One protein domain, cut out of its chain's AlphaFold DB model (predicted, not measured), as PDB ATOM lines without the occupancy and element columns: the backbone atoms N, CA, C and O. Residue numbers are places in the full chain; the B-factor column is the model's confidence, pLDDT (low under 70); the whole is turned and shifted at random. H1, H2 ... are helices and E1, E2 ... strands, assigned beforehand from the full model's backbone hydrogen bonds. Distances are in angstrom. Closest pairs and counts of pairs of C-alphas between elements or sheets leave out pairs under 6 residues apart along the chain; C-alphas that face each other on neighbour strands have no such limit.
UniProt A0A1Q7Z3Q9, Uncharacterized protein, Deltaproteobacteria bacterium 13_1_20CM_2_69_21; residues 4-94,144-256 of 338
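AT A GLANCE: This is residues 4 to 94 and 144 to 256 of the 338 residues of an uncharacterized protein of Deltaproteobacteria bacterium 13_1_20CM_2_69_21 (UniProt A0A1Q7Z3Q9). Two lobes share one long helix: H3 runs from a cluster with H1, H2 and H7 into a strongly twisted sheet that curls round its residues 74 to 83. H5 covers the sheet's opposite face, with short H4 and H6 packed on H5. The 204 printed residues hold seven named helices and five named strands, in the order H1 H2 H3 E1 H4 E2 H5 E3 H6 E4 H7 E5, of mixed class. The sheet is branched and mixed: E1 and E2 are parallel; E2, E3 and E4 are antiparallel to E5. The whole is compact, with a radius of gyration of the C-alphas of 18.1 A and spans of 54 by 39 by 31 A.

HOW THE PARTS SIT: E5, residues 246 to 255, has E2, residues 171 to 177, on one side, with N 174 and O 252 2.7 A apart, within hydrogen-bond range. On its other side are E3, residues 199 to 202, with N 199 and O 255 at 2.8 A, and E4, residues 222 to 225, with N 222 and O 249 at 2.8 A. Edge strand E1, residues 148 to 152, pairs with E2 through N 149 and O 171, 2.8 A. H3, residues 61 to 83, has a kink of 48 degrees near residue 72; its closest C-alphas to E5 are Thr 82 and Pro 251, 5.8 A. H5, residues 180 to 195, is on the opposite face, at a height over the sheet of 8.8 A. H4, residues 161 to 167, only grazes the sheet and touches H5, closest C-alphas Leu 162 and Leu 189, 6.3 A; E1, H4 and E2 form a strand-helix-strand unit, parallel strands joined through a helix, with a right-handed crossover. H6, residues 211 to 214, only just touches H5, with 3 pairs of C-alphas within 8 A, closest Leu 187 and Leu 213, 7.2 A. H1, residues 4 to 18, touches H3 at a shallow tilt of 24 degrees, opposite ways, closest C-alphas Ala 14 and Gly 65, 4.2 A. H2, residues 30 to 49, touches H3, closest C-alphas Val 40 and Ala 66, 4.9 A. H7, residues 230 to 239, touches H2, closest C-alphas Ala 37 and Leu 235, 5.4 A. Every O i to N i+4 pair is within range in H4, H5 and H7, against 9 of 11 in H1, 14 of 16 in H2 and 16 of 19 in H3; H6 is too short for one.

IN THESE COORDINATES: H1 begins at C-alpha 4 (-2.919, 39.781, 32.176); E5, 27.8 A long, ends at C-alpha 255 (3.668, 60.979, 54.104). H3 spans 30.0 A, H2 27.6 A, H5 22.8 A.

THE WHOLE: The C-alphas of Pro 21 and Ala 208 are farthest apart, 55.1 A. Residues 95 to 143 are not printed; C-alphas 94 and 144 are 10.6 A apart. The links H1 to H2 and H2 to H3 are long. Residues 52 and 56 have pLDDT under 70.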
ATOM      1  N   ASP A   4      -2.795  40.641  33.360       93.88
ATOM      2  CA  ASP A   4      -2.919  39.781  32.176       93.88
ATOM      3  C   ASP A   4      -2.406  40.460  30.897       93.88
ATOM      4  O   ASP A   4      -1.839  39.788  30.035       93.88
ATOM      5  N   ASP A   5      -2.503  41.793  30.819       95.50
ATOM      6  CA  ASP A   5      -1.998  42.584  29.688       95.50
ATOM      7  C   ASP A   5      -0.459  42.537  29.589       95.50
ATOM      8  O   ASP A   5       0.103  42.675  28.503       95.50
ATOM      9  N   HIS A   6       0.231  42.302  30.712       96.00
ATOM     10  CA  HIS A   6       1.698  42.274  30.790       96.00
ATOM     11  C   HIS A   6       2.293  40.876  30.604       96.00
ATOM     12  O   HIS A   6       3.469  40.751  30.255       96.00
ATOM     13  N   LEU A   7       1.509  39.809  30.809       95.19
ATOM     14  CA  LEU A   7       2.011  38.428  30.767       95.19
ATOM     15  C   LEU A   7       2.731  38.071  29.460       95.19
ATOM     16  O   LEU A   7       3.789  37.442  29.553       95.19
ATOM     17  N   PRO A   8       2.255  38.478  28.262       96.12
ATOM     18  CA  PRO A   8       2.963  38.168  27.026       96.12
ATOM     19  C   PRO A   8       4.364  38.774  26.953       96.12
ATOM     20  O   PRO A   8       5.315  38.092  26.566       96.12
ATOM     21  N   ALA A   9       4.507  40.034  27.370       96.75
ATOM     22  CA  ALA A   9       5.798  40.708  27.404       96.75
ATOM     23  C   ALA A   9       6.722  40.046  28.433       96.75
ATOM     24  O   ALA A   9       7.840  39.656  28.091       96.75
ATOM     25  N   LEU A  10       6.234  39.819  29.658       96.88
ATOM     26  CA  LEU A  10       6.991  39.150  30.721       96.88
ATOM     27  C   LEU A  10       7.495  37.774  30.286       96.88
ATOM     28  O   LEU A  10       8.665  37.450  30.494       96.88
ATOM     29  N   LEU A  11       6.638  36.973  29.650       96.56
ATOM     30  CA  LEU A  11       7.002  35.637  29.198       96.56
ATOM     31  C   LEU A  11       8.031  35.684  28.064       96.56
ATOM     32  O   LEU A  11       8.982  34.905  28.077       96.56
ATOM     33  N   ALA A  12       7.892  36.608  27.109       97.12
ATOM     34  CA  ALA A  12       8.879  36.798  26.048       97.12
ATOM     35  C   ALA A  12      10.261  37.174  26.612       97.12
ATOM     36  O   ALA A  12      11.273  36.581  26.231       97.12
ATOM     37  N   ARG A  13      10.300  38.106  27.573       97.25
ATOM     38  CA  ARG A  13      11.531  38.510  28.267       97.25
ATOM     39  C   ARG A  13      12.145  37.361  29.068       97.25
ATOM     40  O   ARG A  13      13.333  37.065  28.929       97.25
ATOM     41  N   ALA A  14      11.329  36.643  29.837       97.31
ATOM     42  CA  ALA A  14      11.774  35.490  30.612       97.31
ATOM     43  C   ALA A  14      12.336  34.371  29.723       97.31
ATOM     44  O   ALA A  14      13.378  33.803  30.049       97.31
ATOM     45  N   ARG A  15      11.705  34.079  28.577       97.31
ATOM     46  CA  ARG A  15      12.206  33.097  27.598       97.31
ATOM     47  C   ARG A  15      13.599  33.444  27.097       97.31
ATOM     48  O   ARG A  15      14.445  32.552  27.040       97.31
ATOM     49  N   ALA A  16      13.854  34.715  26.789       96.88
ATOM     50  CA  ALA A  16      15.170  35.167  26.351       96.88
ATOM     51  C   ALA A  16      16.236  34.946  27.440       96.88
ATOM     52  O   ALA A  16      17.279  34.347  27.178       96.88
ATOM     53  N   LEU A  17      15.947  35.348  28.681       96.94
ATOM     54  CA  LEU A  17      16.872  35.213  29.814       96.94
ATOM     55  C   LEU A  17      17.135  33.754  30.213       96.94
ATOM     56  O   LEU A  17      18.254  33.396  30.586       96.94
ATOM     57  N   LEU A  18      16.111  32.904  30.120       96.62
ATOM     58  CA  LEU A  18      16.174  31.479  30.451       96.62
ATOM     59  C   LEU A  18      16.621  30.602  29.271       96.62
ATOM     60  O   LEU A  18      16.804  29.399  29.457       96.62
ATOM     61  N   ARG A  19      16.810  31.186  28.077       96.50
ATOM     62  CA  ARG A  19      17.127  30.483  26.820       96.50
ATOM     63  C   ARG A  19      16.126  29.367  26.502       96.50
ATOM     64  O   ARG A  19      16.506  28.250  26.153       96.50
ATOM     65  N   LEU A  20      14.841  29.663  26.673       95.75
ATOM     66  CA  LEU A  20      13.757  28.720  26.403       95.75
ATOM     67  C   LEU A  20      13.461  28.645  24.896       95.75
ATOM     68  O   LEU A  20      13.608  29.652  24.203       95.75
ATOM     69  N   PRO A  21      13.018  27.482  24.383       91.31
ATOM     70  CA  PRO A  21      12.791  27.251  22.952       91.31
ATOM     71  C   PRO A  21      11.670  28.099  22.331       91.31
ATOM     72  O   PRO A  21      11.558  28.142  21.109       91.31
ATOM     73  N   GLY A  22      10.851  28.776  23.144       87.31
ATOM     74  CA  GLY A  22       9.707  29.547  22.680       87.31
ATOM     75  C   GLY A  22       8.420  28.722  22.666       87.31
ATOM     76  O   GLY A  22       8.425  27.491  22.656       87.31
ATOM     77  N   GLY A  23       7.291  29.424  22.692       87.75
ATOM     78  CA  GLY A  23       5.971  28.826  22.830       87.75
ATOM     79  C   GLY A  23       4.858  29.872  22.714       87.75
ATOM     80  O   GLY A  23       5.124  31.003  22.296       87.75
ATOM     81  N   PRO A  24       3.612  29.524  23.081       88.56
ATOM     82  CA  PRO A  24       2.479  30.443  23.002       88.56
ATOM     83  C   PRO A  24       2.699  31.701  23.864       88.56
ATOM     84  O   PRO A  24       3.441  31.659  24.848       88.56
ATOM     85  N   PRO A  25       2.074  32.838  23.517       83.31
ATOM     86  CA  PRO A  25       2.403  34.134  24.111       83.31
ATOM     87  C   PRO A  25       2.044  34.247  25.596       83.31
ATOM     88  O   PRO A  25       2.728  34.963  26.308       83.31
ATOM     89  N   ALA A  26       1.023  33.537  26.081       80.62
ATOM     90  CA  ALA A  26       0.542  33.667  27.460       80.62
ATOM     91  C   ALA A  26       0.866  32.464  28.369       80.62
ATOM     92  O   ALA A  26       0.613  32.524  29.570       80.62
ATOM     93  N   ASP A  27       1.431  31.385  27.815       91.12
ATOM     94  CA  ASP A  27       1.607  30.104  28.508       91.12
ATOM     95  C   ASP A  27       2.976  29.478  28.227       91.12
ATOM     96  O   ASP A  27       3.532  29.624  27.135       91.12
ATOM     97  N   LEU A  28       3.490  28.704  29.188       94.81
ATOM     98  CA  LEU A  28       4.681  27.882  28.979       94.81
ATOM     99  C   LEU A  28       4.320  26.646  28.146       94.81
ATOM    100  O   LEU A  28       3.399  25.896  28.489       94.81
ATOM    101  N   ALA A  29       5.075  26.393  27.077       95.50
ATOM    102  CA  ALA A  29       5.013  25.131  26.353       95.50
ATOM    103  C   ALA A  29       5.574  23.988  27.215       95.50
ATOM    104  O   ALA A  29       6.397  24.204  28.104       95.50
ATOM    105  N   ALA A  30       5.179  22.742  26.937       95.12
ATOM    106  CA  ALA A  30       5.581  21.580  27.740       95.12
ATOM    107  C   ALA A  30       7.111  21.453  27.917       95.12
ATOM    108  O   ALA A  30       7.584  21.143  29.011       95.12
ATOM    109  N   ALA A  31       7.882  21.758  26.865       96.06
ATOM    110  CA  ALA A  31       9.346  21.744  26.888       96.06
ATOM    111  C   ALA A  31       9.965  22.866  27.750       96.06
ATOM    112  O   ALA A  31      11.110  22.753  28.181       96.06
ATOM    113  N   GLU A  32       9.214  23.935  28.028       97.12
ATOM    114  CA  GLU A  32       9.662  25.106  28.791       97.12
ATOM    115  C   GLU A  32       9.427  24.955  30.299       97.12
ATOM    116  O   GLU A  32      10.137  25.561  31.100       97.12
ATOM    117  N   ILE A  33       8.456  24.126  30.701       96.81
ATOM    118  CA  ILE A  33       8.004  24.026  32.098       96.81
ATOM    119  C   ILE A  33       9.135  23.578  33.026       96.81
ATOM    120  O   ILE A  33       9.412  24.253  34.012       96.81
ATOM    121  N   ARG A  34       9.813  22.462  32.725       96.69
ATOM    122  CA  ARG A  34      10.894  21.936  33.582       96.69
ATOM    123  C   ARG A  34      12.069  22.915  33.755       96.69
ATOM    124  O   ARG A  34      12.435  23.165  34.902       96.69
ATOM    125  N   PRO A  35      12.676  23.476  32.688       96.38
ATOM    126  CA  PRO A  35      13.778  24.423  32.855       96.38
ATOM    127  C   PRO A  35      13.353  25.712  33.572       96.38
ATOM    128  O   PRO A  35      14.095  26.183  34.436       96.38
ATOM    129  N   ALA A  36      12.158  26.245  33.291       97.19
ATOM    130  CA  ALA A  36      11.639  27.416  33.998       97.19
ATOM    131  C   ALA A  36      11.384  27.124  35.487       97.19
ATOM    132  O   ALA A  36      11.822  27.884  36.348       97.19
ATOM    133  N   ALA A  37      10.757  25.987  35.803       97.12
ATOM    134  CA  ALA A  37      10.505  25.542  37.173       97.12
ATOM    135  C   ALA A  37      11.802  25.380  37.973       97.12
ATOM    136  O   ALA A  37      11.885  25.829  39.113       97.12
ATOM    137  N   ARG A  38      12.848  24.811  37.360       96.25
ATOM    138  CA  ARG A  38      14.164  24.685  37.995       96.25
ATOM    139  C   ARG A  38      14.757  26.053  38.344       96.25
ATOM    140  O   ARG A  38      15.284  26.221  39.432       96.25
ATOM    141  N   ALA A  39      14.675  27.027  37.436       95.88
ATOM    142  CA  ALA A  39      15.146  28.389  37.703       95.88
ATOM    143  C   ALA A  39      14.342  29.081  38.822       95.88
ATOM    144  O   ALA A  39      14.923  29.787  39.642       95.88
ATOM    145  N   VAL A  40      13.025  28.852  38.882       96.06
ATOM    146  CA  VAL A  40      12.159  29.360  39.961       96.06
ATOM    147  C   VAL A  40      12.515  28.742  41.310       96.06
ATOM    148  O   VAL A  40      12.619  29.483  42.282       96.06
ATOM    149  N   LEU A  41      12.736  27.426  41.382       93.50
ATOM    150  CA  LEU A  41      13.130  26.756  42.626       93.50
ATOM    151  C   LEU A  41      14.493  27.224  43.133       93.50
ATOM    152  O   LEU A  41      14.597  27.584  44.301       93.50
ATOM    153  N   GLU A  42      15.497  27.295  42.254       91.12
ATOM    154  CA  GLU A  42      16.837  27.792  42.604       91.12
ATOM    155  C   GLU A  42      16.763  29.209  43.202       91.12
ATOM    156  O   GLU A  42      17.362  29.486  44.241       91.12
ATOM    157  N   LEU A  43      15.972  30.102  42.592       91.62
ATOM    158  CA  LEU A  43      15.767  31.442  43.136       91.62
ATOM    159  C   LEU A  43      14.956  31.424  44.445       91.62
ATOM    160  O   LEU A  43      15.230  32.208  45.350       91.62
ATOM    161  N   HIS A  44      13.961  30.541  44.566       88.88
ATOM    162  CA  HIS A  44      13.098  30.456  45.744       88.88
ATOM    163  C   HIS A  44      13.878  30.034  46.986       88.88
ATOM    164  O   HIS A  44      13.765  30.687  48.024       88.88
ATOM    165  N   GLU A  45      14.692  28.987  46.871       84.81
ATOM    166  CA  GLU A  45      15.554  28.504  47.952       84.81
ATOM    167  C   GLU A  45      16.521  29.598  48.414       84.81
ATOM    168  O   GLU A  45      16.649  29.835  49.615       84.81
ATOM    169  N   GLY A  46      17.104  30.343  47.471       79.00
ATOM    170  CA  GLY A  46      18.038  31.420  47.783       79.00
ATOM    171  C   GLY A  46      17.409  32.722  48.297       79.00
ATOM    172  O   GLY A  46      18.115  33.517  48.913       79.00
ATOM    173  N   LEU A  47      16.118  32.986  48.053       79.19
ATOM    174  CA  LEU A  47      15.422  34.188  48.551       79.19
ATOM    175  C   LEU A  47      14.630  33.941  49.838       79.19
ATOM    176  O   LEU A  47      14.524  34.840  50.671       79.19
ATOM    177  N   VAL A  48      14.036  32.756  49.984       75.44
ATOM    178  CA  VAL A  48      13.130  32.418  51.095       75.44
ATOM    179  C   VAL A  48      13.780  31.445  52.073       75.44
ATOM    180  O   VAL A  48      13.546  31.567  53.273       75.44
ATOM    181  N   GLY A  49      14.578  30.498  51.573       73.69
ATOM    182  CA  GLY A  49      15.266  29.494  52.379       73.69
ATOM    183  C   GLY A  49      16.465  30.078  53.120       73.69
ATOM    184  O   GLY A  49      16.322  30.615  54.217       73.69
ATOM    185  N   ASP A  50      17.656  29.968  52.534       71.31
ATOM    186  CA  ASP A  50      18.901  30.422  53.173       71.31
ATOM    187  C   ASP A  50      19.144  31.937  53.046       71.31
ATOM    188  O   ASP A  50      20.003  32.493  53.732       71.31
ATOM    189  N   ARG A  51      18.358  32.611  52.193       71.94
ATOM    190  CA  ARG A  51      18.440  34.048  51.888       71.94
ATOM    191  C   ARG A  51      19.794  34.491  51.313       71.94
ATOM    192  O   ARG A  51      20.055  35.693  51.246       71.94
ATOM    193  N   ALA A  52      20.638  33.569  50.841       67.81
ATOM    194  CA  ALA A  52      21.949  33.873  50.262       67.81
ATOM    195  C   ALA A  52      21.860  34.705  48.966       67.81
ATOM    196  O   ALA A  52      22.837  35.338  48.548       67.81
ATOM    197  N   LEU A  53      20.686  34.715  48.330       74.00
ATOM    198  CA  LEU A  53      20.397  35.458  47.110       74.00
ATOM    199  C   LEU A  53      19.591  36.747  47.353       74.00
ATOM    200  O   LEU A  53      19.236  37.408  46.383       74.00
ATOM    201  N   ALA A  54      19.335  37.169  48.593       72.94
ATOM    202  CA  ALA A  54      18.698  38.462  48.881       72.94
ATOM    203  C   ALA A  54      19.715  39.619  48.768       72.94
ATOM    204  O   ALA A  54      20.116  40.217  49.766       72.94
ATOM    205  N   ARG A  55      20.228  39.851  47.553       73.88
ATOM    206  CA  ARG A  55      21.257  40.856  47.249       73.88
ATOM    207  C   ARG A  55      21.130  41.372  45.809       73.88
ATOM    208  O   ARG A  55      20.754  40.588  44.934       73.88
ATOM    209  N   PRO A  56      21.595  42.599  45.501       67.94
ATOM    210  CA  PRO A  56      21.453  43.195  44.166       67.94
ATOM    211  C   PRO A  56      22.000  42.342  43.010       67.94
ATOM    212  O   PRO A  56      21.414  42.285  41.931       67.94
ATOM    213  N   ALA A  57      23.100  41.615  43.241       74.38
ATOM    214  CA  ALA A  57      23.742  40.765  42.232       74.38
ATOM    215  C   ALA A  57      22.872  39.582  41.756       74.38
ATOM    216  O   ALA A  57      23.183  38.957  40.743       74.38
ATOM    217  N   THR A  58      21.798  39.255  42.477       78.56
ATOM    218  CA  THR A  58      20.891  38.155  42.136       78.56
ATOM    219  C   THR A  58      20.034  38.465  40.917       78.56
ATOM    220  O   THR A  58      19.690  37.551  40.171       78.56
ATOM    221  N   TYR A  59      19.709  39.732  40.664       79.06
ATOM    222  CA  TYR A  59      18.757  40.130  39.627       79.06
ATOM    223  C   TYR A  59      19.408  40.231  38.237       79.06
ATOM    224  O   TYR A  59      19.355  41.272  37.585       79.06
ATOM    225  N   ALA A  60      20.023  39.137  37.776       86.69
ATOM    226  CA  ALA A  60      20.619  39.010  36.446       86.69
ATOM    227  C   ALA A  60      20.409  37.609  35.840       86.69
ATOM    228  O   ALA A  60      20.213  36.615  36.546       86.69
ATOM    229  N   GLY A  61      20.464  37.525  34.506       92.19
ATOM    230  CA  GLY A  61      20.443  36.265  33.756       92.19
ATOM    231  C   GLY A  61      19.279  35.342  34.133       92.19
ATOM    232  O   GLY A  61      18.116  35.746  34.134       92.19
ATOM    233  N   ARG A  62      19.600  34.090  34.474       93.69
ATOM    234  CA  ARG A  62      18.611  33.047  34.787       93.69
ATOM    235  C   ARG A  62      17.721  33.397  35.985       93.69
ATOM    236  O   ARG A  62      16.522  33.139  35.934       93.69
ATOM    237  N   HIS A  63      18.277  33.998  37.036       94.06
ATOM    238  CA  HIS A  63      17.494  34.413  38.202       94.06
ATOM    239  C   HIS A  63      16.547  35.565  37.858       94.06
ATOM    240  O   HIS A  63      15.393  35.541  38.269       94.06
ATOM    241  N   LEU A  64      16.975  36.524  37.032       95.75
ATOM    242  CA  LEU A  64      16.076  37.580  36.556       95.75
ATOM    243  C   LEU A  64      14.922  37.001  35.725       95.75
ATOM    244  O   LEU A  64      13.771  37.372  35.934       95.75
ATOM    245  N   GLY A  65      15.196  36.019  34.861       97.31
ATOM    246  CA  GLY A  65      14.151  35.299  34.127       97.31
ATOM    247  C   GLY A  65      13.154  34.582  35.049       97.31
ATOM    248  O   GLY A  65      11.947  34.674  34.842       97.31
ATOM    249  N   ALA A  66      13.635  33.925  36.108       97.12
ATOM    250  CA  ALA A  66      12.777  33.321  37.131       97.12
ATOM    251  C   ALA A  66      11.957  34.366  37.909       97.12
ATOM    252  O   ALA A  66      10.771  34.153  38.180       97.12
ATOM    253  N   TYR A  67      12.563  35.514  38.227       96.94
ATOM    254  CA  TYR A  67      11.897  36.631  38.887       96.94
ATOM    255  C   TYR A  67      10.714  37.147  38.063       96.94
ATOM    256  O   TYR A  67       9.620  37.291  38.609       96.94
ATOM    257  N   LEU A  68      10.902  37.354  36.753       97.62
ATOM    258  CA  LEU A  68       9.844  37.805  35.839       97.62
ATOM    259  C   LEU A  68       8.638  36.854  35.806       97.62
ATOM    260  O   LEU A  68       7.504  37.310  35.690       97.62
ATOM    261  N   LEU A  69       8.862  35.543  35.937       96.75
ATOM    262  CA  LEU A  69       7.785  34.549  35.910       96.75
ATOM    263  C   LEU A  69       7.048  34.411  37.247       96.75
ATOM    264  O   LEU A  69       5.842  34.164  37.257       96.75
ATOM    265  N   TRP A  70       7.761  34.528  38.373       96.38
ATOM    266  CA  TRP A  70       7.220  34.178  39.690       96.38
ATOM    267  C   TRP A  70       7.043  35.376  40.631       96.38
ATOM    268  O   TRP A  70       5.974  35.549  41.211       96.38
ATOM    269  N   TRP A  71       8.040  36.243  40.799       95.56
ATOM    270  CA  TRP A  71       7.954  37.355  41.760       95.56
ATOM    271  C   TRP A  71       7.355  38.627  41.165       95.56
ATOM    272  O   TRP A  71       6.634  39.331  41.876       95.56
ATOM    273  N   TRP A  72       7.600  38.909  39.883       97.62
ATOM    274  CA  TRP A  72       7.080  40.103  39.211       97.62
ATOM    275  C   TRP A  72       5.544  40.181  39.287       97.62
ATOM    276  O   TRP A  72       5.045  41.181  39.811       97.62
ATOM    277  N   PRO A  73       4.768  39.129  38.918       97.56
ATOM    278  CA  PRO A  73       3.302  39.186  38.964       97.56
ATOM    279  C   PRO A  73       2.758  39.422  40.375       97.56
ATOM    280  O   PRO A  73       1.816  40.186  40.578       97.56
ATOM    281  N   GLN A  74       3.385  38.800  41.377       97.38
ATOM    282  CA  GLN A  74       2.987  38.964  42.772       97.38
ATOM    283  C   GLN A  74       3.288  40.375  43.287       97.38
ATOM    284  O   GLN A  74       2.463  40.959  43.988       97.38
ATOM    285  N   THR A  75       4.462  40.923  42.960       97.81
ATOM    286  CA  THR A  75       4.878  42.269  43.384       97.81
ATOM    287  C   THR A  75       3.989  43.336  42.759       97.81
ATOM    288  O   THR A  75       3.562  44.252  43.462       97.81
ATOM    289  N   TYR A  76       3.618  43.166  41.489       98.56
ATOM    290  CA  TYR A  76       2.644  44.017  40.812       98.56
ATOM    291  C   TYR A  76       1.311  44.067  41.582       98.56
ATOM    292  O   TYR A  76       0.839  45.140  41.968       98.56
ATOM    293  N   VAL A  77       0.729  42.903  41.902       98.25
ATOM    294  CA  VAL A  77      -0.563  42.820  42.609       98.25
ATOM    295  C   VAL A  77      -0.482  43.400  44.026       98.25
ATOM    296  O   VAL A  77      -1.353  44.177  44.423       98.25
ATOM    297  N   LYS A  78       0.568  43.067  44.787       98.19
ATOM    298  CA  LYS A  78       0.780  43.579  46.155       98.19
ATOM    299  C   LYS A  78       0.966  45.098  46.175       98.19
ATOM    300  O   LYS A  78       0.448  45.771  47.067       98.19
ATOM    301  N   THR A  79       1.657  45.648  45.177       98.56
ATOM    302  CA  THR A  79       1.842  47.099  45.039       98.56
ATOM    303  C   THR A  79       0.514  47.784  44.761       98.56
ATOM    304  O   THR A  79       0.149  48.696  45.499       98.56
ATOM    305  N   ARG A  80      -0.276  47.296  43.791       98.00
ATOM    306  CA  ARG A  80      -1.623  47.839  43.538       98.00
ATOM    307  C   ARG A  80      -2.487  47.814  44.796       98.00
ATOM    308  O   ARG A  80      -3.082  48.829  45.139       98.00
ATOM    309  N   ALA A  81      -2.494  46.693  45.518       97.06
ATOM    310  CA  ALA A  81      -3.244  46.556  46.764       97.06
ATOM    311  C   ALA A  81      -2.805  47.560  47.841       97.06
ATOM    312  O   ALA A  81      -3.649  48.091  48.554       97.06
ATOM    313  N   THR A  82      -1.502  47.839  47.940       97.69
ATOM    314  CA  THR A  82      -0.941  48.832  48.872       97.69
ATOM    315  C   THR A  82      -1.376  50.247  48.512       97.69
ATOM    316  O   THR A  82      -1.851  50.983  49.374       97.69
ATOM    317  N   LEU A  83      -1.255  50.620  47.237       97.69
ATOM    318  CA  LEU A  83      -1.627  51.949  46.749       97.69
ATOM    319  C   LEU A  83      -3.134  52.202  46.871       97.69
ATOM    320  O   LEU A  83      -3.541  53.321  47.152       97.69
ATOM    321  N   SER A  84      -3.959  51.161  46.746       95.19
ATOM    322  CA  SER A  84      -5.408  51.240  46.959       95.19
ATOM    323  C   SER A  84      -5.827  51.456  48.420       95.19
ATOM    324  O   SER A  84      -7.006  51.680  48.671       95.19
ATOM    325  N   MET A  85      -4.905  51.406  49.391       92.94
ATOM    326  CA  MET A  85      -5.223  51.693  50.798       92.94
ATOM    327  C   MET A  85      -5.296  53.190  51.115       92.94
ATOM    328  O   MET A  85      -5.709  53.551  52.216       92.94
ATOM    329  N   VAL A  86      -4.857  54.049  50.193       92.94
ATOM    330  CA  VAL A  86      -4.768  55.500  50.370       92.94
ATOM    331  C   VAL A  86      -5.310  56.227  49.145       92.94
ATOM    332  O   VAL A  86      -5.278  55.714  48.029       92.94
ATOM    333  N   SER A  87      -5.785  57.456  49.339       92.44
ATOM    334  CA  SER A  87      -6.088  58.347  48.217       92.44
ATOM    335  C   SER A  87      -4.797  58.985  47.711       92.44
ATOM    336  O   SER A  87      -4.106  59.664  48.469       92.44
ATOM    337  N   LEU A  88      -4.475  58.763  46.438       94.88
ATOM    338  CA  LEU A  88      -3.278  59.283  45.775       94.88
ATOM    339  C   LEU A  88      -3.668  60.167  44.583       94.88
ATOM    340  O   LEU A  88      -4.724  59.946  43.980       94.88
ATOM    341  N   PRO A  89      -2.837  61.162  44.221       93.06
ATOM    342  CA  PRO A  89      -3.085  61.981  43.042       93.06
ATOM    343  C   PRO A  89      -3.064  61.129  41.768       93.06
ATOM    344  O   PRO A  89      -2.366  60.118  41.676       93.06
ATOM    345  N   ARG A  90      -3.832  61.555  40.759       96.81
ATOM    346  CA  ARG A  90      -3.761  60.964  39.417       96.81
ATOM    347  C   ARG A  90      -2.523  61.479  38.698       96.81
ATOM    348  O   ARG A  90      -2.184  62.649  38.829       96.81
ATOM    349  N   ARG A  91      -1.929  60.619  37.875       97.44
ATOM    350  CA  ARG A  91      -0.723  60.893  37.086       97.44
ATOM    351  C   ARG A  91       0.438  61.486  37.907       97.44
ATOM    352  O   ARG A  91       0.962  62.524  37.512       97.44
ATOM    353  N   PRO A  92       0.828  60.861  39.034       97.25
ATOM    354  CA  PRO A  92       1.963  61.334  39.821       97.25
ATOM    355  C   PRO A  92       3.280  61.190  39.051       97.25
ATOM    356  O   PRO A  92       3.416  60.309  38.196       97.25
ATOM    357  N   ARG A  93       4.278  61.998  39.418       97.56
ATOM    358  CA  ARG A  93       5.687  61.710  39.126       97.56
ATOM    359  C   ARG A  93       6.185  60.676  40.127       97.56
ATOM    360  O   ARG A  93       6.190  60.936  41.333       97.56
ATOM    361  N   ILE A  94       6.570  59.504  39.628       98.38
ATOM    362  CA  ILE A  94       6.876  58.328  40.445       98.38
ATOM    363  C   ILE A  94       8.385  58.078  40.477       98.38
ATOM    364  O   ILE A  94       9.038  58.070  39.434       98.38
ATOM    365  N   GLU A 144      15.646  64.883  42.284       90.62
ATOM    366  CA  GLU A 144      14.466  65.655  41.904       90.62
ATOM    367  C   GLU A 144      13.257  65.348  42.804       90.62
ATOM    368  O   GLU A 144      13.246  64.401  43.591       90.62
ATOM    369  N   VAL A 145      12.214  66.168  42.683       91.38
ATOM    370  CA  VAL A 145      10.982  66.013  43.466       91.38
ATOM    371  C   VAL A 145      10.047  65.009  42.797       91.38
ATOM    372  O   VAL A 145       9.783  65.129  41.601       91.38
ATOM    373  N   PHE A 146       9.498  64.087  43.587       96.38
ATOM    374  CA  PHE A 146       8.489  63.105  43.182       96.38
ATOM    375  C   PHE A 146       7.251  63.207  44.079       96.38
ATOM    376  O   PHE A 146       7.361  63.537  45.262       96.38
ATOM    377  N   ASP A 147       6.078  62.899  43.524       96.31
ATOM    378  CA  ASP A 147       4.807  62.905  44.260       96.31
ATOM    379  C   ASP A 147       4.603  61.592  45.032       96.31
ATOM    380  O   ASP A 147       4.055  61.576  46.140       96.31
ATOM    381  N   LEU A 148       5.061  60.486  44.434       98.06
ATOM    382  CA  LEU A 148       4.971  59.128  44.958       98.06
ATOM    383  C   LEU A 148       6.327  58.433  44.815       98.06
ATOM    384  O   LEU A 148       6.870  58.342  43.720       98.06
ATOM    385  N   THR A 149       6.837  57.884  45.911       98.06
ATOM    386  CA  THR A 149       8.007  57.009  45.903       98.06
ATOM    387  C   THR A 149       7.611  55.594  46.305       98.06
ATOM    388  O   THR A 149       6.856  55.400  47.259       98.06
ATOM    389  N   LEU A 150       8.120  54.597  45.591       98.44
ATOM    390  CA  LEU A 150       7.882  53.178  45.816       98.44
ATOM    391  C   LEU A 150       9.163  52.509  46.317       98.44
ATOM    392  O   LEU A 150      10.260  52.843  45.874       98.44
ATOM    393  N   ALA A 151       9.013  51.560  47.236       97.12
ATOM    394  CA  ALA A 151      10.083  50.673  47.681       97.12
ATOM    395  C   ALA A 151       9.497  49.275  47.928       97.12
ATOM    396  O   ALA A 151       8.871  49.023  48.964       97.12
ATOM    397  N   ALA A 152       9.653  48.368  46.963       96.94
ATOM    398  CA  ALA A 152       9.045  47.041  47.007       96.94
ATOM    399  C   ALA A 152      10.099  45.932  47.128       96.94
ATOM    400  O   ALA A 152      10.823  45.641  46.185       96.94
ATOM    401  N   ASN A 153      10.119  45.258  48.280       93.38
ATOM    402  CA  ASN A 153      11.027  44.165  48.640       93.38
ATOM    403  C   ASN A 153      12.517  44.553  48.611       93.38
ATOM    404  O   ASN A 153      13.360  43.698  48.364       93.38
ATOM    405  N   VAL A 154      12.836  45.825  48.865       91.56
ATOM    406  CA  VAL A 154      14.212  46.349  48.836       91.56
ATOM    407  C   VAL A 154      14.744  46.674  50.230       91.56
ATOM    408  O   VAL A 154      15.943  46.579  50.468       91.56
ATOM    409  N   LEU A 155      13.891  47.049  51.191       88.62
ATOM    410  CA  LEU A 155      14.373  47.576  52.471       88.62
ATOM    411  C   LEU A 155      15.087  46.505  53.285       88.62
ATOM    412  O   LEU A 155      16.045  46.810  53.990       88.62
ATOM    413  N   SER A 156      14.651  45.250  53.171       80.38
ATOM    414  CA  SER A 156      15.326  44.130  53.829       80.38
ATOM    415  C   SER A 156      16.732  43.831  53.285       80.38
ATOM    416  O   SER A 156      17.471  43.096  53.940       80.38
ATOM    417  N   GLU A 157      17.114  44.414  52.144       81.38
ATOM    418  CA  GLU A 157      18.452  44.306  51.546       81.38
ATOM    419  C   GLU A 157      19.384  45.464  51.962       81.38
ATOM    420  O   GLU A 157      20.575  45.450  51.644       81.38
ATOM    421  N   LEU A 158      18.870  46.474  52.675       84.25
ATOM    422  CA  LEU A 158      19.605  47.699  52.993       84.25
ATOM    423  C   LEU A 158      20.115  47.726  54.440       84.25
ATOM    424  O   LEU A 158      19.397  47.323  55.357       84.25
ATOM    425  N   PRO A 159      21.319  48.283  54.681       85.12
ATOM    426  CA  PRO A 159      21.860  48.417  56.032       85.12
ATOM    427  C   PRO A 159      21.128  49.479  56.866       85.12
ATOM    428  O   PRO A 159      20.978  49.303  58.072       85.12
ATOM    429  N   ASP A 160      20.654  50.564  56.237       91.06
ATOM    430  CA  ASP A 160      19.904  51.635  56.910       91.06
ATOM    431  C   ASP A 160      18.660  52.067  56.104       91.06
ATOM    432  O   ASP A 160      18.675  53.067  55.376       91.06
ATOM    433  N   PRO A 161      17.544  51.325  56.234       93.06
ATOM    434  CA  PRO A 161      16.275  51.684  55.603       93.06
ATOM    435  C   PRO A 161      15.709  53.030  56.071       93.06
ATOM    436  O   PRO A 161      14.991  53.693  55.321       93.06
ATOM    437  N   LEU A 162      16.002  53.448  57.308       94.50
ATOM    438  CA  LEU A 162      15.475  54.694  57.861       94.50
ATOM    439  C   LEU A 162      16.135  55.903  57.203       94.50
ATOM    440  O   LEU A 162      15.429  56.848  56.843       94.50
ATOM    441  N   ALA A 163      17.459  55.878  57.034       93.69
ATOM    442  CA  ALA A 163      18.181  56.931  56.330       93.69
ATOM    443  C   ALA A 163      17.681  57.083  54.891       93.69
ATOM    444  O   ALA A 163      17.404  58.209  54.473       93.69
ATOM    445  N   LEU A 164      17.478  55.964  54.182       92.50
ATOM    446  CA  LEU A 164      16.905  55.988  52.839       92.50
ATOM    447  C   LEU A 164      15.539  56.679  52.844       92.50
ATOM    448  O   LEU A 164      15.384  57.707  52.192       92.50
ATOM    449  N   VAL A 165      14.563  56.160  53.603       94.25
ATOM    450  CA  VAL A 165      13.181  56.674  53.553       94.25
ATOM    451  C   VAL A 165      13.098  58.135  53.993       94.25
ATOM    452  O   VAL A 165      12.325  58.901  53.426       94.25
ATOM    453  N   ARG A 166      13.928  58.572  54.950       93.81
ATOM    454  CA  ARG A 166      13.991  59.986  55.361       93.81
ATOM    455  C   ARG A 166      14.468  60.924  54.251       93.81
ATOM    456  O   ARG A 166      14.087  62.094  54.291       93.81
ATOM    457  N   GLY A 167      15.298  60.434  53.332       91.56
ATOM    458  CA  GLY A 167      15.778  61.184  52.171       91.56
ATOM    459  C   GLY A 167      14.770  61.260  51.023       91.56
ATOM    460  O   GLY A 167      14.891  62.137  50.171       91.56
ATOM    461  N   LEU A 168      13.762  60.379  51.011       92.12
ATOM    462  CA  LEU A 168      12.726  60.357  49.980       92.12
ATOM    463  C   LEU A 168      11.721  61.502  50.164       92.12
ATOM    464  O   LEU A 168      11.514  62.028  51.262       92.12
ATOM    465  N   GLN A 169      11.079  61.875  49.058       87.94
ATOM    466  CA  GLN A 169      10.085  62.945  48.987       87.94
ATOM    467  C   GLN A 169       8.705  62.387  48.613       87.94
ATOM    468  O   GLN A 169       8.570  61.245  48.164       87.94
ATOM    469  N   GLY A 170       7.676  63.213  48.810       92.81
ATOM    470  CA  GLY A 170       6.295  62.859  48.498       92.81
ATOM    471  C   GLY A 170       5.702  61.819  49.451       92.81
ATOM    472  O   GLY A 170       6.094  61.700  50.617       92.81
ATOM    473  N   THR A 171       4.709  61.084  48.955       97.38
ATOM    474  CA  THR A 171       4.167  59.910  49.648       97.38
ATOM    475  C   THR A 171       5.067  58.715  49.373       97.38
ATOM    476  O   THR A 171       5.395  58.460  48.221       97.38
ATOM    477  N   VAL A 172       5.450  57.958  50.397       98.06
ATOM    478  CA  VAL A 172       6.287  56.764  50.240       98.06
ATOM    479  C   VAL A 172       5.445  55.523  50.506       98.06
ATOM    480  O   VAL A 172       4.923  55.358  51.608       98.06
ATOM    481  N   ALA A 173       5.315  54.651  49.507       98.44
ATOM    482  CA  ALA A 173       4.648  53.361  49.612       98.44
ATOM    483  C   ALA A 173       5.675  52.223  49.616       98.44
ATOM    484  O   ALA A 173       6.490  52.078  48.707       98.44
ATOM    485  N   ILE A 174       5.613  51.403  50.655       98.31
ATOM    486  CA  ILE A 174       6.547  50.323  50.940       98.31
ATOM    487  C   ILE A 174       5.783  49.003  50.936       98.31
ATOM    488  O   ILE A 174       4.712  48.890  51.541       98.31
ATOM    489  N   VAL A 175       6.364  47.998  50.288       97.81
ATOM    490  CA  VAL A 175       5.855  46.624  50.262       97.81
ATOM    491  C   VAL A 175       6.984  45.688  50.656       97.81
ATOM    492  O   VAL A 175       8.006  45.658  49.988       97.81
ATOM    493  N   GLU A 176       6.799  44.892  51.703       95.12
ATOM    494  CA  GLU A 176       7.769  43.872  52.122       95.12
ATOM    495  C   GLU A 176       7.117  42.481  52.220       95.12
ATOM    496  O   GLU A 176       5.884  42.362  52.321       95.12
ATOM    497  N   PRO A 177       7.909  41.392  52.222       92.06
ATOM    498  CA  PRO A 177       7.407  40.052  52.484       92.06
ATOM    499  C   PRO A 177       6.708  39.958  53.847       92.06
ATOM    500  O   PRO A 177       7.143  40.552  54.834       92.06
ATOM    501  N   ALA A 178       5.661  39.134  53.930       91.31
ATOM    502  CA  ALA A 178       4.886  38.879  55.152       91.31
ATOM    503  C   ALA A 178       5.605  37.999  56.201       91.31
ATOM    504  O   ALA A 178       4.951  37.353  57.025       91.31
ATOM    505  N   LEU A 179       6.937  37.957  56.175       89.62
ATOM    506  CA  LEU A 179       7.741  37.218  57.143       89.62
ATOM    507  C   LEU A 179       7.768  37.967  58.477       89.62
ATOM    508  O   LEU A 179       7.640  39.192  58.523       89.62
ATOM    509  N   ARG A 180       7.938  37.235  59.578       90.88
ATOM    510  CA  ARG A 180       7.950  37.836  60.916       90.88
ATOM    511  C   ARG A 180       9.096  38.832  61.056       90.88
ATOM    512  O   ARG A 180       8.893  39.927  61.569       90.88
ATOM    513  N   GLU A 181      10.285  38.464  60.600       90.19
ATOM    514  CA  GLU A 181      11.501  39.261  60.727       90.19
ATOM    515  C   GLU A 181      11.379  40.575  59.937       90.19
ATOM    516  O   GLU A 181      11.504  41.654  60.520       90.19
ATOM    517  N   THR A 182      11.039  40.506  58.644       90.31
ATOM    518  CA  THR A 182      10.861  41.694  57.784       90.31
ATOM    519  C   THR A 182       9.646  42.522  58.198       90.31
ATOM    520  O   THR A 182       9.725  43.747  58.256       90.31
ATOM    521  N   GLY A 183       8.541  41.876  58.579       93.00
ATOM    522  CA  GLY A 183       7.339  42.552  59.063       93.00
ATOM    523  C   GLY A 183       7.592  43.342  60.347       93.00
ATOM    524  O   GLY A 183       7.181  44.496  60.453       93.00
ATOM    525  N   ARG A 184       8.315  42.774  61.320       94.88
ATOM    526  CA  ARG A 184       8.682  43.491  62.554       94.88
ATOM    527  C   ARG A 184       9.687  44.613  62.305       94.88
ATOM    528  O   ARG A 184       9.570  45.667  62.937       94.88
ATOM    529  N   ALA A 185      10.637  44.414  61.393       94.38
ATOM    530  CA  ALA A 185      11.551  45.471  60.972       94.38
ATOM    531  C   ALA A 185      10.779  46.651  60.359       94.38
ATOM    532  O   ALA A 185      10.987  47.790  60.770       94.38
ATOM    533  N   LEU A 186       9.805  46.382  59.481       96.62
ATOM    534  CA  LEU A 186       8.962  47.415  58.875       96.62
ATOM    535  C   LEU A 186       8.112  48.169  59.911       96.62
ATOM    536  O   LEU A 186       7.989  49.390  59.840       96.62
ATOM    537  N   LEU A 187       7.560  47.476  60.913       96.44
ATOM    538  CA  LEU A 187       6.843  48.130  62.016       96.44
ATOM    539  C   LEU A 187       7.760  49.037  62.852       96.44
ATOM    540  O   LEU A 187       7.356  50.126  63.255       96.44
ATOM    541  N   SER A 188       8.996  48.602  63.095       96.69
ATOM    542  CA  SER A 188       9.988  49.394  63.833       96.69
ATOM    543  C   SER A 188      10.419  50.627  63.033       96.69
ATOM    544  O   SER A 188      10.522  51.721  63.593       96.69
ATOM    545  N   LEU A 189      10.596  50.468  61.716       97.38
ATOM    546  CA  LEU A 189      10.838  51.561  60.778       97.38
ATOM    547  C   LEU A 189       9.677  52.562  60.789       97.38
ATOM    548  O   LEU A 189       9.917  53.759  60.915       97.38
ATOM    549  N   ARG A 190       8.426  52.087  60.734       97.62
ATOM    550  CA  ARG A 190       7.228  52.932  60.843       97.62
ATOM    551  C   ARG A 190       7.265  53.789  62.106       97.62
ATOM    552  O   ARG A 190       7.149  55.006  62.008       97.62
ATOM    553  N   ASP A 191       7.477  53.192  63.278       97.94
ATOM    554  CA  ASP A 191       7.549  53.936  64.543       97.94
ATOM    555  C   ASP A 191       8.700  54.961  64.554       97.94
ATOM    556  O   ASP A 191       8.548  56.060  65.094       97.94
ATOM    557  N   ALA A 192       9.846  54.632  63.951       97.81
ATOM    558  CA  ALA A 192      10.971  55.555  63.815       97.81
ATOM    559  C   ALA A 192      10.668  56.728  62.870       97.81
ATOM    560  O   ALA A 192      11.016  57.866  63.186       97.81
ATOM    561  N   LEU A 193       9.980  56.476  61.754       97.81
ATOM    562  CA  LEU A 193       9.539  57.510  60.819       97.81
ATOM    563  C   LEU A 193       8.549  58.473  61.480       97.81
ATOM    564  O   LEU A 193       8.699  59.685  61.324       97.81
ATOM    565  N   LEU A 194       7.603  57.968  62.281       96.81
ATOM    566  CA  LEU A 194       6.673  58.830  63.021       96.81
ATOM    567  C   LEU A 194       7.395  59.760  63.998       96.81
ATOM    568  O   LEU A 194       7.121  60.958  64.032       96.81
ATOM    569  N   ARG A 195       8.384  59.242  64.739       96.81
ATOM    570  CA  ARG A 195       9.240  60.079  65.601       96.81
ATOM    571  C   ARG A 195      10.042  61.117  64.813       96.81
ATOM    572  O   ARG A 195      10.373  62.162  65.356       96.81
ATOM    573  N   ALA A 196      10.339  60.841  63.545       95.94
ATOM    574  CA  ALA A 196      11.015  61.757  62.632       95.94
ATOM    575  C   ALA A 196      10.056  62.723  61.899       95.94
ATOM    576  O   ALA A 196      10.462  63.356  60.922       95.94
ATOM    577  N   GLY A 197       8.797  62.837  62.339       95.25
ATOM    578  CA  GLY A 197       7.819  63.783  61.793       95.25
ATOM    579  C   GLY A 197       7.124  63.317  60.511       95.25
ATOM    580  O   GLY A 197       6.561  64.138  59.789       95.25
ATOM    581  N   TRP A 198       7.180  62.024  60.192       97.50
ATOM    582  CA  TRP A 198       6.305  61.429  59.181       97.50
ATOM    583  C   TRP A 198       4.963  61.033  59.796       97.50
ATOM    584  O   TRP A 198       4.821  60.926  61.010       97.50
ATOM    585  N   SER A 199       3.981  60.779  58.942       97.25
ATOM    586  CA  SER A 199       2.661  60.274  59.307       97.25
ATOM    587  C   SER A 199       2.380  58.966  58.582       97.25
ATOM    588  O   SER A 199       2.688  58.832  57.397       97.25
ATOM    589  N   ALA A 200       1.777  58.005  59.275       96.94
ATOM    590  CA  ALA A 200       1.286  56.774  58.669       96.94
ATOM    591  C   ALA A 200      -0.033  57.066  57.944       96.94
ATOM    592  O   ALA A 200      -0.981  57.549  58.559       96.94
ATOM    593  N   LEU A 201      -0.086  56.769  56.649       96.38
ATOM    594  CA  LEU A 201      -1.276  56.931  55.813       96.38
ATOM    595  C   LEU A 201      -2.026  55.603  55.654       96.38
ATOM    596  O   LEU A 201      -3.251  55.579  55.630       96.38
ATOM    597  N   ALA A 202      -1.291  54.490  55.575       95.19
ATOM    598  CA  ALA A 202      -1.839  53.137  55.555       95.19
ATOM    599  C   ALA A 202      -0.790  52.093  55.981       95.19
ATOM    600  O   ALA A 202       0.405  52.382  55.983       95.19
ATOM    601  N   PRO A 203      -1.206  50.868  56.352       94.00
ATOM    602  CA  PRO A 203      -2.583  50.455  56.649       94.00
ATOM    603  C   PRO A 203      -3.073  50.964  58.016       94.00
ATOM    604  O   PRO A 203      -4.225  50.723  58.382       94.00
ATOM    605  N   CYS A 204      -2.186  51.602  58.790       93.94
ATOM    606  CA  CYS A 204      -2.426  52.041  60.158       93.94
ATOM    607  C   CYS A 204      -3.301  53.299  60.219       93.94
ATOM    608  O   CYS A 204      -2.948  54.315  59.638       93.94
ATOM    609  N   PHE A 205      -4.351  53.259  61.041       92.88
ATOM    610  CA  PHE A 205      -5.173  54.431  61.383       92.88
ATOM    611  C   PHE A 205      -4.716  55.153  62.662       92.88
ATOM    612  O   PHE A 205      -5.359  56.086  63.127       92.88
ATOM    613  N   THR A 206      -3.612  54.709  63.264       92.44
ATOM    614  CA  THR A 206      -3.023  55.335  64.451       92.44
ATOM    615  C   THR A 206      -1.704  56.007  64.097       92.44
ATOM    616  O   THR A 206      -0.959  55.498  63.257       92.44
ATOM    617  N   GLN A 207      -1.405  57.114  64.781       94.44
ATOM    618  CA  GLN A 207      -0.092  57.777  64.791       94.44
ATOM    619  C   GLN A 207       0.688  57.504  66.097       94.44
ATOM    620  O   GLN A 207       1.795  57.993  66.279       94.44
ATOM    621  N   ALA A 208       0.133  56.698  67.011       94.12
ATOM    622  CA  ALA A 208       0.827  56.223  68.210       94.12
ATOM    623  C   ALA A 208       1.767  55.039  67.876       94.12
ATOM    624  O   ALA A 208       1.682  54.514  66.758       94.12
ATOM    625  N   PRO A 209       2.645  54.585  68.797       95.94
ATOM    626  CA  PRO A 209       3.470  53.387  68.602       95.94
ATOM    627  C   PRO A 209       2.657  52.160  68.172       95.94
ATOM    628  O   PRO A 209       1.503  51.998  68.576       95.94
ATOM    629  N   CYS A 210       3.239  51.293  67.342       96.31
ATOM    630  CA  CYS A 210       2.508  50.156  66.788       96.31
ATOM    631  C   CYS A 210       2.108  49.144  67.887       96.31
ATOM    632  O   CYS A 210       2.988  48.539  68.503       96.31
ATOM    633  N   PRO A 211       0.806  48.830  68.077       94.81
ATOM    634  CA  PRO A 211       0.378  47.865  69.095       94.81
ATOM    635  C   PRO A 211       0.934  46.446  68.895       94.81
ATOM    636  O   PRO A 211       1.053  45.686  69.850       94.81
ATOM    637  N   ALA A 212       1.274  46.065  67.659       93.75
ATOM    638  CA  ALA A 212       1.852  44.753  67.363       93.75
ATOM    639  C   ALA A 212       3.308  44.615  67.846       93.75
ATOM    640  O   ALA A 212       3.790  43.496  68.005       93.75
ATOM    641  N   LEU A 213       4.013  45.717  68.125       95.19
ATOM    642  CA  LEU A 213       5.376  45.654  68.659       95.19
ATOM    643  C   LEU A 213       5.422  45.310  70.153       95.19
ATOM    644  O   LEU A 213       6.464  44.849  70.614       95.19
ATOM    645  N   ALA A 214       4.302  45.441  70.877       92.81
ATOM    646  CA  ALA A 214       4.208  45.121  72.304       92.81
ATOM    647  C   ALA A 214       4.503  43.642  72.623       92.81
ATOM    648  O   ALA A 214       4.917  43.314  73.730       92.81
ATOM    649  N   SER A 215       4.313  42.745  71.653       91.50
ATOM    650  CA  SER A 215       4.640  41.324  71.761       91.50
ATOM    651  C   SER A 215       5.683  40.955  70.717       91.50
ATOM    652  O   SER A 215       5.520  41.266  69.539       91.50
ATOM    653  N   ALA A 216       6.726  40.219  71.109       89.62
ATOM    654  CA  ALA A 216       7.741  39.712  70.178       89.62
ATOM    655  C   ALA A 216       7.189  38.691  69.162       89.62
ATOM    656  O   ALA A 216       7.825  38.417  68.146       89.62
ATOM    657  N   ARG A 217       6.007  38.119  69.431       88.88
ATOM    658  CA  ARG A 217       5.367  37.102  68.581       88.88
ATOM    659  C   ARG A 217       4.453  37.691  67.511       88.88
ATOM    660  O   ARG A 217       4.051  36.961  66.616       88.88
ATOM    661  N   ASP A 218       4.119  38.974  67.607       90.56
ATOM    662  CA  ASP A 218       3.184  39.626  66.699       90.56
ATOM    663  C   ASP A 218       3.908  40.367  65.567       90.56
ATOM    664  O   ASP A 218       4.998  40.913  65.735       90.56
ATOM    665  N   TRP A 219       3.277  40.407  64.398       92.12
ATOM    666  CA  TRP A 219       3.613  41.315  63.303       92.12
ATOM    667  C   TRP A 219       2.354  41.591  62.477       92.12
ATOM    668  O   TRP A 219       1.371  40.844  62.535       92.12
ATOM    669  N   CYS A 220       2.351  42.706  61.748       92.00
ATOM    670  CA  CYS A 220       1.212  43.121  60.939       92.00
ATOM    671  C   CYS A 220       1.440  42.728  59.481       92.00
ATOM    672  O   CYS A 220       2.527  42.917  58.944       92.00
ATOM    673  N   THR A 221       0.396  42.209  58.844       93.38
ATOM    674  CA  THR A 221       0.391  41.844  57.424       93.38
ATOM    675  C   THR A 221      -0.968  42.191  56.831       93.38
ATOM    676  O   THR A 221      -1.953  42.329  57.562       93.38
ATOM    677  N   ALA A 222      -1.014  42.328  55.515       93.25
ATOM    678  CA  ALA A 222      -2.221  42.426  54.719       93.25
ATOM    679  C   ALA A 222      -2.304  41.241  53.752       93.25
ATOM    680  O   ALA A 222      -1.311  40.555  53.491       93.25
ATOM    681  N   GLU A 223      -3.503  41.021  53.228       94.19
ATOM    682  CA  GLU A 223      -3.801  39.984  52.252       94.19
ATOM    683  C   GLU A 223      -4.476  40.614  51.035       94.19
ATOM    684  O   GLU A 223      -5.305  41.511  51.166       94.19
ATOM    685  N   VAL A 224      -4.131  40.131  49.843       94.19
ATOM    686  CA  VAL A 224      -4.837  40.466  48.604       94.19
ATOM    687  C   VAL A 224      -5.199  39.186  47.868       94.19
ATOM    688  O   VAL A 224      -4.381  38.274  47.746       94.19
ATOM    689  N   ARG A 225      -6.442  39.114  47.388       93.56
ATOM    690  CA  ARG A 225      -6.892  38.029  46.516       93.56
ATOM    691  C   ARG A 225      -6.497  38.305  45.078       93.56
ATOM    692  O   ARG A 225      -6.586  39.437  44.613       93.56
ATOM    693  N   TRP A 226      -6.116  37.254  44.373       95.00
ATOM    694  CA  TRP A 226      -5.800  37.313  42.953       95.00
ATOM    695  C   TRP A 226      -6.158  35.990  42.282       95.00
ATOM    696  O   TRP A 226      -6.390  34.988  42.954       95.00
ATOM    697  N   ASN A 227      -6.209  36.000  40.954       94.56
ATOM    698  CA  ASN A 227      -6.320  34.796  40.143       94.56
ATOM    699  C   ASN A 227      -4.926  34.502  39.570       94.56
ATOM    700  O   ASN A 227      -4.517  35.206  38.645       94.56
ATOM    701  N   PRO A 228      -4.166  33.530  40.115       94.94
ATOM    702  CA  PRO A 228      -2.833  33.227  39.611       94.94
ATOM    703  C   PRO A 228      -2.911  32.865  38.121       94.94
ATOM    704  O   PRO A 228      -3.684  31.972  37.771       94.94
ATOM    705  N   PRO A 229      -2.140  33.499  37.225       93.94
ATOM    706  CA  PRO A 229      -2.243  33.220  35.799       93.94
ATOM    707  C   PRO A 229      -1.822  31.782  35.480       93.94
ATOM    708  O   PRO A 229      -1.139  31.116  36.263       93.94
ATOM    709  N   ARG A 230      -2.226  31.273  34.311       93.81
ATOM    710  CA  ARG A 230      -1.986  29.869  33.940       93.81
ATOM    711  C   ARG A 230      -0.503  29.496  33.986       93.81
ATOM    712  O   ARG A 230      -0.192  28.472  34.591       93.81
ATOM    713  N   LEU A 231       0.396  30.345  33.476       93.75
ATOM    714  CA  LEU A 231       1.848  30.133  33.579       93.75
ATOM    715  C   LEU A 231       2.317  29.955  35.032       93.75
ATOM    716  O   LEU A 231       3.141  29.089  35.322       93.75
ATOM    717  N   PHE A 232       1.749  30.721  35.967       95.44
ATOM    718  CA  PHE A 232       2.095  30.649  37.385       95.44
ATOM    719  C   PHE A 232       1.647  29.314  37.979       95.44
ATOM    720  O   PHE A 232       2.407  28.658  38.689       95.44
ATOM    721  N   ARG A 233       0.438  28.857  37.629       96.38
ATOM    722  CA  ARG A 233      -0.071  27.537  38.032       96.38
ATOM    723  C   ARG A 233       0.750  26.388  37.438       96.38
ATOM    724  O   ARG A 233       1.008  25.421  38.148       96.38
ATOM    725  N   GLN A 234       1.203  26.503  36.184       96.56
ATOM    726  CA  GLN A 234       2.101  25.517  35.560       96.56
ATOM    727  C   GLN A 234       3.422  25.395  36.336       96.56
ATOM    728  O   GLN A 234       3.887  24.287  36.598       96.56
ATOM    729  N   LEU A 235       4.006  26.527  36.741       96.94
ATOM    730  CA  LEU A 235       5.229  26.551  37.546       96.94
ATOM    731  C   LEU A 235       4.994  26.002  38.954       96.94
ATOM    732  O   LEU A 235       5.775  25.179  39.418       96.94
ATOM    733  N   ALA A 236       3.905  26.386  39.617       96.44
ATOM    734  CA  ALA A 236       3.549  25.879  40.941       96.44
ATOM    735  C   ALA A 236       3.428  24.346  40.941       96.44
ATOM    736  O   ALA A 236       4.059  23.667  41.748       96.44
ATOM    737  N   GLN A 237       2.721  23.788  39.953       96.62
ATOM    738  CA  GLN A 237       2.594  22.340  39.782       96.62
ATOM    739  C   GLN A 237       3.950  21.649  39.566       96.62
ATOM    740  O   GLN A 237       4.187  20.579  40.118       96.62
ATOM    741  N   ALA A 238       4.839  22.243  38.767       96.81
ATOM    742  CA  ALA A 238       6.142  21.658  38.452       96.81
ATOM    743  C   ALA A 238       7.178  21.799  39.579       96.81
ATOM    744  O   ALA A 238       8.127  21.020  39.634       96.81
ATOM    745  N   THR A 239       7.017  22.794  40.451       95.38
ATOM    746  CA  THR A 239       7.944  23.090  41.553       95.38
ATOM    747  C   THR A 239       7.497  22.509  42.893       95.38
ATOM    748  O   THR A 239       8.316  22.361  43.792       95.38
ATOM    749  N   GLY A 240       6.206  22.199  43.052       94.44
ATOM    750  CA  GLY A 240       5.605  21.869  44.347       94.44
ATOM    751  C   GLY A 240       5.322  23.097  45.223       94.44
ATOM    752  O   GLY A 240       4.803  22.951  46.330       94.44
ATOM    753  N   LEU A 241       5.626  24.307  44.741       92.88
ATOM    754  CA  LEU A 241       5.243  25.550  45.403       92.88
ATOM    755  C   LEU A 241       3.731  25.776  45.276       92.88
ATOM    756  O   LEU A 241       3.079  25.299  44.349       92.88
ATOM    757  N   ARG A 242       3.156  26.545  46.203       89.75
ATOM    758  CA  ARG A 242       1.717  26.833  46.193       89.75
ATOM    759  C   ARG A 242       1.389  28.009  45.275       89.75
ATOM    760  O   ARG A 242       1.989  29.075  45.391       89.75
ATOM    761  N   ALA A 243       0.379  27.841  44.423       88.94
ATOM    762  CA  ALA A 243      -0.284  28.940  43.719       88.94
ATOM    763  C   ALA A 243      -1.473  29.450  44.541       88.94
ATOM    764  O   ALA A 243      -2.625  29.296  44.141       88.94
ATOM    765  N   ASP A 244      -1.188  30.007  45.719       89.06
ATOM    766  CA  ASP A 244      -2.228  30.507  46.616       89.06
ATOM    767  C   ASP A 244      -3.017  31.644  45.945       89.06
ATOM    768  O   ASP A 244      -2.432  32.587  45.418       89.06
ATOM    769  N   GLU A 245      -4.350  31.606  46.023       92.25
ATOM    770  CA  GLU A 245      -5.236  32.696  45.566       92.25
ATOM    771  C   GLU A 245      -5.219  33.915  46.505       92.25
ATOM    772  O   GLU A 245      -5.913  34.907  46.274       92.25
ATOM    773  N   VAL A 246      -4.434  33.850  47.584       93.25
ATOM    774  CA  VAL A 246      -4.239  34.924  48.558       93.25
ATOM    775  C   VAL A 246      -2.748  35.194  48.705       93.25
ATOM    776  O   VAL A 246      -1.989  34.334  49.145       93.25
ATOM    777  N   LEU A 247      -2.335  36.417  48.388       94.38
ATOM    778  CA  LEU A 247      -0.976  36.892  48.605       94.38
ATOM    779  C   LEU A 247      -0.903  37.649  49.927       94.38
ATOM    780  O   LEU A 247      -1.571  38.666  50.105       94.38
ATOM    781  N   SER A 248      -0.050  37.177  50.835       93.75
ATOM    782  CA  SER A 248       0.292  37.895  52.067       93.75
ATOM    783  C   SER A 248       1.498  38.811  51.852       93.75
ATOM    784  O   SER A 248       2.475  38.428  51.202       93.75
ATOM    785  N   PHE A 249       1.444  40.019  52.412       95.44
ATOM    786  CA  PHE A 249       2.522  41.015  52.356       95.44
ATOM    787  C   PHE A 249       2.450  41.981  53.546       95.44
ATOM    788  O   PHE A 249       1.475  41.984  54.297       95.44
ATOM    789  N   ALA A 250       3.485  42.791  53.742       95.69
ATOM    790  CA  ALA A 250       3.532  43.844  54.749       95.69
ATOM    791  C   ALA A 250       3.561  45.217  54.049       95.69
ATOM    792  O   ALA A 250       4.612  45.608  53.539       95.69
ATOM    793  N   PRO A 251       2.422  45.930  53.969       97.00
ATOM    794  CA  PRO A 251       2.377  47.277  53.416       97.00
ATOM    795  C   PRO A 251       2.655  48.344  54.469       97.00
ATOM    796  O   PRO A 251       2.270  48.209  55.634       97.00
ATOM    797  N   LEU A 252       3.231  49.453  54.022       97.88
ATOM    798  CA  LEU A 252       3.301  50.700  54.771       97.88
ATOM    799  C   LEU A 252       3.262  51.867  53.789       97.88
ATOM    800  O   LEU A 252       4.059  51.917  52.864       97.88
ATOM    801  N   VAL A 253       2.369  52.824  54.007       98.19
ATOM    802  CA  VAL A 253       2.357  54.090  53.273       98.19
ATOM    803  C   VAL A 253       2.547  55.217  54.271       98.19
ATOM    804  O   VAL A 253       1.821  55.286  55.266       98.19
ATOM    805  N   VAL A 254       3.519  56.088  54.021       98.25
ATOM    806  CA  VAL A 254       3.830  57.245  54.866       98.25
ATOM    807  C   VAL A 254       3.873  58.531  54.051       98.25
ATOM    808  O   VAL A 254       4.190  58.523  52.867       98.25
ATOM    809  N   GLY A 255       3.574  59.649  54.697       96.81
ATOM    810  CA  GLY A 255       3.668  60.979  54.104       96.81
ATOM    811  C   GLY A 255       3.939  62.038  55.164       96.81
ATOM    812  O   GLY A 255       4.157  61.722  56.333       96.81
ATOM    813  N   ARG A 256       3.937  63.309  54.762       92.06
ATOM    814  CA  ARG A 256       4.181  64.440  55.677       92.06
ATOM    815  C   ARG A 256       2.916  64.962  56.356       92.06
ATOM    816  O   ARG A 256       3.001  65.470  57.467       92.06
TER     817      ARG A 256